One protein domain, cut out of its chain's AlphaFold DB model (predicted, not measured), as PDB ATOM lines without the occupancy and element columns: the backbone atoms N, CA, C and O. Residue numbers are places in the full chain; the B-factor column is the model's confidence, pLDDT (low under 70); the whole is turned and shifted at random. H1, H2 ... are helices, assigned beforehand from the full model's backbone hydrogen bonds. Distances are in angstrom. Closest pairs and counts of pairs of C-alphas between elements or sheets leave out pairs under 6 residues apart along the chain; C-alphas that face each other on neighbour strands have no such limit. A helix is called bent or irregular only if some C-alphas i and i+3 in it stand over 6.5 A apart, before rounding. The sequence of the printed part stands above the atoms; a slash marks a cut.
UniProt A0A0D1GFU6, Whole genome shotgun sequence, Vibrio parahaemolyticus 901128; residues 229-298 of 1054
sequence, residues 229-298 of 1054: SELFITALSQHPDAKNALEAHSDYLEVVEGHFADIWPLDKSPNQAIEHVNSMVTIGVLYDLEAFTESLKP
ATOM      1  N   SER A 229     -13.493  17.481 -31.703       78.69
ATOM      2  CA  SER A 229     -12.910  18.747 -32.173       78.69
ATOM      3  C   SER A 229     -11.849  18.527 -33.254       78.69
ATOM      4  O   SER A 229     -11.985  19.050 -34.360       78.69
ATOM      5  N   GLU A 230     -10.847  17.689 -32.988       79.31
ATOM      6  CA  GLU A 230      -9.763  17.377 -33.927       79.31
ATOM      7  C   GLU A 230     -10.284  16.746 -35.229       79.31
ATOM      8  O   GLU A 230      -9.821  17.071 -36.329       79.31
ATOM      9  N   LEU A 231     -11.280  15.856 -35.132       79.62
ATOM     10  CA  LEU A 231     -11.971  15.266 -36.284       79.62
ATOM     11  C   LEU A 231     -12.704  16.335 -37.107       79.62
ATOM     12  O   LEU A 231     -12.617  16.346 -38.342       79.62
ATOM     13  N   PHE A 232     -13.395  17.255 -36.432       84.88
ATOM     14  CA  PHE A 232     -14.109  18.359 -37.063       84.88
ATOM     15  C   PHE A 232     -13.152  19.326 -37.777       84.88
ATOM     16  O   PHE A 232     -13.350  19.619 -38.958       84.88
ATOM     17  N   ILE A 233     -12.056  19.732 -37.131       86.06
ATOM     18  CA  ILE A 233     -11.008  20.588 -37.714       86.06
ATOM     19  C   ILE A 233     -10.241  19.879 -38.837       86.06
ATOM     20  O   ILE A 233      -9.923  20.492 -39.863       86.06
ATOM     21  N   THR A 234     -10.029  18.566 -38.731       81.31
ATOM     22  CA  THR A 234      -9.454  17.757 -39.814       81.31
ATOM     23  C   THR A 234     -10.314  17.820 -41.078       81.31
ATOM     24  O   THR A 234      -9.759  17.963 -42.173       81.31
ATOM     25  N   ALA A 235     -11.645  17.778 -40.957       84.50
ATOM     26  CA  ALA A 235     -12.554  17.996 -42.083       84.50
ATOM     27  C   ALA A 235     -12.549  19.462 -42.556       84.50
ATOM     28  O   ALA A 235     -12.421  19.726 -43.754       84.50
ATOM     29  N   LEU A 236     -12.594  20.417 -41.621       84.94
ATOM     30  CA  LEU A 236     -12.580  21.859 -41.892       84.94
ATOM     31  C   LEU A 236     -11.354  22.279 -42.727       84.94
ATOM     32  O   LEU A 236     -11.484  23.007 -43.709       84.94
ATOM     33  N   SER A 237     -10.169  21.752 -42.401       84.62
ATOM     34  CA  SER A 237      -8.900  22.007 -43.108       84.62
ATOM     35  C   SER A 237      -8.832  21.415 -44.528       84.62
ATOM     36  O   SER A 237      -7.981  21.801 -45.338       84.62
ATOM     37  N   GLN A 238      -9.717  20.466 -44.841       86.06
ATOM     38  CA  GLN A 238      -9.854  19.842 -46.162       86.06
ATOM     39  C   GLN A 238     -10.961  20.491 -47.001       86.06
ATOM     40  O   GLN A 238     -11.052  20.221 -48.202       86.06
ATOM     41  N   HIS A 239     -11.763  21.373 -46.402       90.00
ATOM     42  CA  HIS A 239     -12.853  22.059 -47.075       90.00
ATOM     43  C   HIS A 239     -12.342  22.956 -48.227       90.00
ATOM     44  O   HIS A 239     -11.355  23.677 -48.049       90.00
ATOM     45  N   PRO A 240     -13.009  23.002 -49.402       88.62
ATOM     46  CA  PRO A 240     -12.544  23.789 -50.553       88.62
ATOM     47  C   PRO A 240     -12.337  25.290 -50.289       88.62
ATOM     48  O   PRO A 240     -11.513  25.920 -50.949       88.62
ATOM     49  N   ASP A 241     -13.073  25.859 -49.330       89.88
ATOM     50  CA  ASP A 241     -13.013  27.279 -48.948       89.88
ATOM     51  C   ASP A 241     -12.007  27.579 -47.811       89.88
ATOM     52  O   ASP A 241     -11.748  28.742 -47.511       89.88
ATOM     53  N   ALA A 242     -11.371  26.561 -47.211       84.94
ATOM     54  CA  ALA A 242     -10.467  26.724 -46.061       84.94
ATOM     55  C   ALA A 242      -9.321  27.717 -46.315       84.94
ATOM     56  O   ALA A 242      -8.942  28.477 -45.427       84.94
ATOM     57  N   LYS A 243      -8.810  27.770 -47.552       87.06
ATOM     58  CA  LYS A 243      -7.771  28.730 -47.949       87.06
ATOM     59  C   LYS A 243      -8.249  30.185 -47.871       87.06
ATOM     60  O   LYS A 243      -7.480  31.039 -47.452       87.06
ATOM     61  N   ASN A 244      -9.500  30.464 -48.239       86.94
ATOM     62  CA  ASN A 244     -10.058  31.817 -48.176       86.94
ATOM     63  C   ASN A 244     -10.325  32.235 -46.722       86.94
ATOM     64  O   ASN A 244     -10.110  33.391 -46.370       86.94
ATOM     65  N   ALA A 245     -10.759  31.290 -45.879       85.94
ATOM     66  CA  ALA A 245     -10.953  31.522 -44.450       85.94
ATOM     67  C   ALA A 245      -9.621  31.834 -43.739       85.94
ATOM     68  O   ALA A 245      -9.530  32.851 -43.057       85.94
ATOM     69  N   LEU A 246      -8.570  31.046 -44.000       84.69
ATOM     70  CA  LEU A 246      -7.212  31.274 -43.480       84.69
ATOM     71  C   LEU A 246      -6.548  32.559 -44.014       84.69
ATOM     72  O   LEU A 246      -5.765  33.189 -43.309       84.69
ATOM     73  N   GLU A 247      -6.856  32.978 -45.247       87.19
ATOM     74  CA  GLU A 247      -6.402  34.272 -45.789       87.19
ATOM     75  C   GLU A 247      -7.123  35.478 -45.157       87.19
ATOM     76  O   GLU A 247      -6.574  36.581 -45.155       87.19
ATOM     77  N   ALA A 248      -8.334  35.286 -44.623       85.75
ATOM     78  CA  ALA A 248      -9.083  36.317 -43.905       85.75
ATOM     79  C   ALA A 248      -8.736  36.371 -42.403       85.75
ATOM     80  O   ALA A 248      -8.685  37.462 -41.834       85.75
ATOM     81  N   HIS A 249      -8.487  35.210 -41.793       87.62
ATOM     82  CA  HIS A 249      -8.224  35.012 -40.367       87.62
ATOM     83  C   HIS A 249      -7.135  33.941 -40.204       87.62
ATOM     84  O   HIS A 249      -7.372  32.762 -40.452       87.62
ATOM     85  N   SER A 250      -5.916  34.329 -39.820       80.69
ATOM     86  CA  SER A 250      -4.780  33.392 -39.720       80.69
ATOM     87  C   SER A 250      -4.936  32.353 -38.601       80.69
ATOM     88  O   SER A 250      -4.371  31.271 -38.685       80.69
ATOM     89  N   ASP A 251      -5.725  32.702 -37.591       83.19
ATOM     90  CA  ASP A 251      -6.146  31.950 -36.404       83.19
ATOM     91  C   ASP A 251      -7.461  31.170 -36.619       83.19
ATOM     92  O   ASP A 251      -8.037  30.624 -35.683       83.19
ATOM     93  N   TYR A 252      -7.961  31.101 -37.861       89.00
ATOM     94  CA  TYR A 252      -9.290  30.565 -38.172       89.00
ATOM     95  C   TYR A 252      -9.561  29.157 -37.625       89.00
ATOM     96  O   TYR A 252     -10.654  28.905 -37.126       89.00
ATOM     97  N   LEU A 253      -8.594  28.238 -37.736       83.38
ATOM     98  CA  LEU A 253      -8.782  26.857 -37.282       83.38
ATOM     99  C   LEU A 253      -8.833  26.773 -35.751       83.38
ATOM    100  O   LEU A 253      -9.749  26.157 -35.231       83.38
ATOM    101  N   GLU A 254      -7.924  27.463 -35.059       82.19
ATOM    102  CA  GLU A 254      -7.822  27.515 -33.592       82.19
ATOM    103  C   GLU A 254      -9.089  28.112 -32.949       82.19
ATOM    104  O   GLU A 254      -9.656  27.551 -32.012       82.19
ATOM    105  N   VAL A 255      -9.607  29.212 -33.510       81.50
ATOM    106  CA  VAL A 255     -10.848  29.846 -33.032       81.50
ATOM    107  C   VAL A 255     -12.065  28.938 -33.247       81.50
ATOM    108  O   VAL A 255     -12.905  28.808 -32.356       81.50
ATOM    109  N   VAL A 256     -12.166  28.276 -34.406       85.44
ATOM    110  CA  VAL A 256     -13.266  27.335 -34.691       85.44
ATOM    111  C   VAL A 256     -13.159  26.058 -33.846       85.44
ATOM    112  O   VAL A 256     -14.186  25.482 -33.492       85.44
ATOM    113  N   GLU A 257     -11.946  25.634 -33.491       87.00
ATOM    114  CA  GLU A 257     -11.690  24.482 -32.625       87.00
ATOM    115  C   GLU A 257     -12.198  24.733 -31.207       87.00
ATOM    116  O   GLU A 257     -12.995  23.944 -30.697       87.00
ATOM    117  N   GLY A 258     -11.837  25.884 -30.625       73.44
ATOM    118  CA  GLY A 258     -12.354  26.325 -29.329       73.44
ATOM    119  C   GLY A 258     -13.881  26.435 -29.325       73.44
ATOM    120  O   GLY A 258     -14.536  25.880 -28.446       73.44
ATOM    121  N   HIS A 259     -14.470  27.050 -30.359       86.00
ATOM    122  CA  HIS A 259     -15.929  27.110 -30.491       86.00
ATOM    123  C   HIS A 259     -16.578  25.714 -30.543       86.00
ATOM    124  O   HIS A 259     -17.653  25.526 -29.975       86.00
ATOM    125  N   PHE A 260     -15.961  24.737 -31.221       84.12
ATOM    126  CA  PHE A 260     -16.499  23.376 -31.316       84.12
ATOM    127  C   PHE A 260     -16.398  22.626 -29.986       84.12
ATOM    128  O   PHE A 260     -17.383  22.019 -29.564       84.12
ATOM    129  N   ALA A 261     -15.250  22.709 -29.310       77.00
ATOM    130  CA  ALA A 261     -15.031  22.107 -27.997       77.00
ATOM    131  C   ALA A 261     -15.997  22.655 -26.927       77.00
ATOM    132  O   ALA A 261     -16.492  21.893 -26.099       77.00
ATOM    133  N   ASP A 262     -16.340  23.948 -26.989       75.69
ATOM    134  CA  ASP A 262     -17.287  24.589 -26.065       75.69
ATOM    135  C   ASP A 262     -18.741  24.091 -26.209       75.69
ATOM    136  O   ASP A 262     -19.511  24.164 -25.245       75.69
ATOM    137  N   ILE A 263     -19.157  23.619 -27.396       75.12
ATOM    138  CA  ILE A 263     -20.562  23.246 -27.664       75.12
ATOM    139  C   ILE A 263     -20.802  21.750 -27.882       75.12
ATOM    140  O   ILE A 263     -21.942  21.301 -27.736       75.12
ATOM    141  N   TRP A 264     -19.784  20.985 -28.282       76.12
ATOM    142  CA  TRP A 264     -19.951  19.599 -28.718       76.12
ATOM    143  C   TRP A 264     -19.573  18.603 -27.610       76.12
ATOM    144  O   TRP A 264     -18.440  18.629 -27.134       76.12
ATOM    145  N   PRO A 265     -20.471  17.689 -27.190       70.94
ATOM    146  CA  PRO A 265     -20.145  16.730 -26.138       70.94
ATOM    147  C   PRO A 265     -19.042  15.748 -26.558       70.94
ATOM    148  O   PRO A 265     -19.122  15.133 -27.623       70.94
ATOM    149  N   LEU A 266     -18.046  15.550 -25.686       57.78
ATOM    150  CA  LEU A 266     -16.915  14.635 -25.914       57.78
ATOM    151  C   LEU A 266     -17.351  13.175 -26.154       57.78
ATOM    152  O   LEU A 266     -16.665  12.431 -26.845       57.78
ATOM    153  N   ASP A 267     -18.509  12.767 -25.631       54.12
ATOM    154  CA  ASP A 267     -19.077  11.420 -25.770       54.12
ATOM    155  C   ASP A 267     -19.949  11.236 -27.034       54.12
ATOM    156  O   ASP A 267     -20.724  10.275 -27.129       54.12
ATOM    157  N   LYS A 268     -19.899  12.174 -27.993       64.81
ATOM    158  CA  LYS A 268     -20.779  12.197 -29.174       64.81
ATOM    159  C   LYS A 268     -20.000  12.385 -30.475       64.81
ATOM    160  O   LYS A 268     -19.236  13.330 -30.643       64.81
ATOM    161  N   SER A 269     -20.258  11.508 -31.447       74.25
ATOM    162  CA  SER A 269     -19.593  11.539 -32.757       74.25
ATOM    163  C   SER A 269     -19.850  12.859 -33.510       74.25
ATOM    164  O   SER A 269     -21.013  13.208 -33.714       74.25
ATOM    165  N   PRO A 270     -18.811  13.559 -34.007       82.25
ATOM    166  CA  PRO A 270     -18.947  14.832 -34.727       82.25
ATOM    167  C   PRO A 270     -19.442  14.675 -36.176       82.25
ATOM    168  O   PRO A 270     -19.572  15.667 -36.895       82.25
ATOM    169  N   ASN A 271     -19.711  13.450 -36.645       80.38
ATOM    170  CA  ASN A 271     -19.943  13.149 -38.062       80.38
ATOM    171  C   ASN A 271     -21.062  13.987 -38.707       80.38
ATOM    172  O   ASN A 271     -20.906  14.428 -39.844       80.38
ATOM    173  N   GLN A 272     -22.152  14.276 -37.990       79.56
ATOM    174  CA  GLN A 272     -23.240  15.111 -38.522       79.56
ATOM    175  C   GLN A 272     -22.815  16.578 -38.720       79.56
ATOM    176  O   GLN A 272     -23.191  17.205 -39.711       79.56
ATOM    177  N   ALA A 273     -21.988  17.115 -37.818       83.19
ATOM    178  CA  ALA A 273     -21.410  18.448 -37.955       83.19
ATOM    179  C   ALA A 273     -20.373  18.497 -39.093       83.19
ATOM    180  O   ALA A 273     -20.341  19.457 -39.863       83.19
ATOM    181  N   ILE A 274     -19.578  17.435 -39.256       87.00
ATOM    182  CA  ILE A 274     -18.637  17.265 -40.373       87.00
ATOM    183  C   ILE A 274     -19.379  17.227 -41.719       87.00
ATOM    184  O   ILE A 274     -18.983  17.916 -42.660       87.00
ATOM    185  N   GLU A 275     -20.472  16.468 -41.832       84.56
ATOM    186  CA  GLU A 275     -21.325  16.463 -43.028       84.56
ATOM    187  C   GLU A 275     -21.946  17.839 -43.299       84.56
ATOM    188  O   GLU A 275     -21.972  18.278 -44.452       84.56
ATOM    189  N   HIS A 276     -22.386  18.552 -42.253       86.44
ATOM    190  CA  HIS A 276     -22.886  19.919 -42.387       86.44
ATOM    191  C   HIS A 276     -21.821  20.850 -42.977       86.44
ATOM    192  O   HIS A 276     -22.073  21.461 -44.018       86.44
ATOM    193  N   VAL A 277     -20.621  20.905 -42.386       85.25
ATOM    194  CA  VAL A 277     -19.499  21.726 -42.880       85.25
ATOM    195  C   VAL A 277     -19.134  21.370 -44.315       85.25
ATOM    196  O   VAL A 277     -19.018  22.266 -45.145       85.25
ATOM    197  N   ASN A 278     -19.027  20.081 -44.644       85.88
ATOM    198  CA  ASN A 278     -18.727  19.621 -46.004       85.88
ATOM    199  C   ASN A 278     -19.803  20.009 -47.040       85.88
ATOM    200  O   ASN A 278     -19.549  19.938 -48.243       85.88
ATOM    201  N   SER A 279     -20.996  20.415 -46.594       84.94
ATOM    202  CA  SER A 279     -22.068  20.947 -47.443       84.94
ATOM    203  C   SER A 279     -22.091  22.481 -47.547       84.94
ATOM    204  O   SER A 279     -22.820  23.025 -48.384       84.94
ATOM    205  N   MET A 280     -21.309  23.198 -46.729       86.06
ATOM    206  CA  MET A 280     -21.267  24.661 -46.728       86.06
ATOM    207  C   MET A 280     -20.551  25.197 -47.975       86.06
ATOM    208  O   MET A 280     -19.552  24.663 -48.438       86.06
ATOM    209  N   VAL A 281     -21.037  26.311 -48.526       84.44
ATOM    210  CA  VAL A 281     -20.379  26.954 -49.683       84.44
ATOM    211  C   VAL A 281     -19.181  27.800 -49.243       84.44
ATOM    212  O   VAL A 281     -18.179  27.870 -49.949       84.44
ATOM    213  N   THR A 282     -19.288  28.434 -48.076       85.38
ATOM    214  CA  THR A 282     -18.243  29.257 -47.458       85.38
ATOM    215  C   THR A 282     -18.196  28.965 -45.969       85.38
ATOM    216  O   THR A 282     -19.247  29.009 -45.324       85.38
ATOM    217  N   ILE A 283     -17.009  28.724 -45.419       91.50
ATOM    218  CA  ILE A 283     -16.843  28.352 -44.004       91.50
ATOM    219  C   ILE A 283     -16.298  29.492 -43.142       91.50
ATOM    220  O   ILE A 283     -16.438  29.443 -41.925       91.50
ATOM    221  N   GLY A 284     -15.782  30.574 -43.737       85.12
ATOM    222  CA  GLY A 284     -15.275  31.739 -42.990       85.12
ATOM    223  C   GLY A 284     -16.272  32.376 -42.002       85.12
ATOM    224  O   GLY A 284     -15.857  33.045 -41.065       85.12
ATOM    225  N   VAL A 285     -17.580  32.126 -42.156       88.31
ATOM    226  CA  VAL A 285     -18.622  32.541 -41.194       88.31
ATOM    227  C   VAL A 285     -18.520  31.850 -39.828       88.31
ATOM    228  O   VAL A 285     -18.985  32.407 -38.844       88.31
ATOM    229  N   LEU A 286     -17.894  30.670 -39.756       89.56
ATOM    230  CA  LEU A 286     -17.724  29.880 -38.527       89.56
ATOM    231  C   LEU A 286     -16.743  30.520 -37.525       89.56
ATOM    232  O   LEU A 286     -16.708  30.126 -36.364       89.56
ATOM    233  N   TYR A 287     -15.981  31.528 -37.961       90.06
ATOM    234  CA  TYR A 287     -15.116  32.336 -37.097       90.06
ATOM    235  C   TYR A 287     -15.906  33.203 -36.095       90.06
ATOM    236  O   TYR A 287     -15.356  33.663 -35.100       90.06
ATOM    237  N   ASP A 288     -17.194  33.449 -36.347       90.06
ATOM    238  CA  ASP A 288     -18.082  34.139 -35.411       90.06
ATOM    239  C   ASP A 288     -18.870  33.118 -34.577       90.06
ATOM    240  O   ASP A 288     -19.580  32.278 -35.131       90.06
ATOM    241  N   LEU A 289     -18.760  33.195 -33.245       83.75
ATOM    242  CA  LEU A 289     -19.378  32.237 -32.318       83.75
ATOM    243  C   LEU A 289     -20.914  32.183 -32.429       83.75
ATOM    244  O   LEU A 289     -21.499  31.114 -32.252       83.75
ATOM    245  N   GLU A 290     -21.587  33.300 -32.723       82.38
ATOM    246  CA  GLU A 290     -23.053  33.342 -32.830       82.38
ATOM    247  C   GLU A 290     -23.509  32.658 -34.131       82.38
ATOM    248  O   GLU A 290     -24.410  31.816 -34.114       82.38
ATOM    249  N   ALA A 291     -22.822  32.936 -35.247       82.81
ATOM    250  CA  ALA A 291     -23.046  32.258 -36.524       82.81
ATOM    251  C   ALA A 291     -22.689  30.760 -36.470       82.81
ATOM    252  O   ALA A 291     -23.435  29.929 -36.993       82.81
ATOM    253  N   PHE A 292     -21.582  30.415 -35.812       87.69
ATOM    254  CA  PHE A 292     -21.150  29.043 -35.563       87.69
ATOM    255  C   PHE A 292     -22.201  28.265 -34.765       87.69
ATOM    256  O   PHE A 292     -22.698  27.235 -35.232       87.69
ATOM    257  N   THR A 293     -22.619  28.805 -33.616       81.75
ATOM    258  CA  THR A 293     -23.602  28.173 -32.730       81.75
ATOM    259  C   THR A 293     -24.924  27.935 -33.457       81.75
ATOM    260  O   THR A 293     -25.412  26.809 -33.461       81.75
ATOM    261  N   GLU A 294     -25.495  28.936 -34.140       82.25
ATOM    262  CA  GLU A 294     -26.755  28.740 -34.879       82.25
ATOM    263  C   GLU A 294     -26.617  27.779 -36.079       82.25
ATOM    264  O   GLU A 294     -27.609  27.148 -36.449       82.25
ATOM    265  N   SER A 295     -25.420  27.615 -36.663       83.25
ATOM    266  CA  SER A 295     -25.184  26.629 -37.733       83.25
ATOM    267  C   SER A 295     -25.175  25.180 -37.229       83.25
ATOM    268  O   SER A 295     -25.742  24.305 -37.887       83.25
ATOM    269  N   LEU A 296     -24.607  24.926 -36.042       84.44
ATOM    270  CA  LEU A 296     -24.475  23.578 -35.472       84.44
ATOM    271  C   LEU A 296     -25.603  23.182 -34.507       84.44
ATOM    272  O   LEU A 296     -25.841  21.996 -34.292       84.44
ATOM    273  N   LYS A 297     -26.376  24.146 -34.004       79.44
ATOM    274  CA  LYS A 297     -27.565  23.954 -33.155       79.44
ATOM    275  C   LYS A 297     -28.574  22.886 -33.623       79.44
ATOM    276  O   LYS A 297     -29.128  22.225 -32.747       79.44
ATOM    277  N   PRO A 298     -28.833  22.655 -34.931       76.19
ATOM    278  CA  PRO A 298     -29.710  21.564 -35.381       76.19
ATOM    279  C   PRO A 298     -29.148  20.149 -35.166       76.19
ATOM    280  O   PRO A 298     -29.890  19.188 -35.345       76.19
TER     281      PRO A 298
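AT A GLANCE: This is residues 229 to 298 of the 1054 residues of an uncharacterized protein of Vibrio parahaemolyticus 901128 (UniProt A0A0D1GFU6). Look first at H3, the longest helix: H3, H1, H4 and H6 stand round a common middle at differing slants, and the ring is loosely closed between H4 and H6. H2 lies at one end of the long axis, with short H5 joining it to H3 and H6, and the loop around Asp 267 makes the other end. You have 70 printed residues with six named helices, H1 to H6 in chain order, and no named strand: all helix. The whole is compact, with a radius of gyration of the C-alphas of 10.9 A and spans of 33 by 20 by 19 A.

IN THESE COORDINATES: Find C-alpha 252 at (-9.290, 30.565, -38.172); from there H3 runs 17.1 A to residue 263. H1, residues 229 to 236, begins at (-12.910, 18.747, -32.173). H2 is residues 242 to 248, H4 271 to 279, 12.4 A long, and H5 284 to 287. H6, residues 289 to 298, runs 15.2 A to (-29.710, 21.564, -35.381); it is irregular, C-alphas 295 and 298 being 7.2 A apart.

HOW THE PARTS SIT: Start at the hub, H3. It touches H1 at a steep tilt of 45 degrees, opposite ways; the closest C-alphas, of Ser 229 and Ala 261, are 5.8 A apart. With residues 259 to 263 alone it only just touches H6, with 3 pairs of C-alphas within 8 A, closest at His 259 and Leu 289, 6.4 A. H1 touches H4 at a shallow tilt of 22 degrees, the same way, closest at the C-alphas of Phe 232 and Ile 274, 5.7 A. H4 and H6 are close but not clearly touching; their closest C-alphas, of Ala 273 and Leu 296, are 6.5 A apart. H2 touches H5, closest at the C-alphas of Ala 245 and Gly 284, 4.6 A. Every O i to N i+4 pair is within hydrogen-bond range in H1, H2 and H4, against 7 of 8 in H3 and 5 of 6 in H6; H5 is too short for such a pair.

THE WHOLE: The farthest C-alphas, of Glu 247 and Asp 267, are 32.9 A apart. The printed part has no cut and no long link. Look for low confidence at residues 266 to 268, under 70.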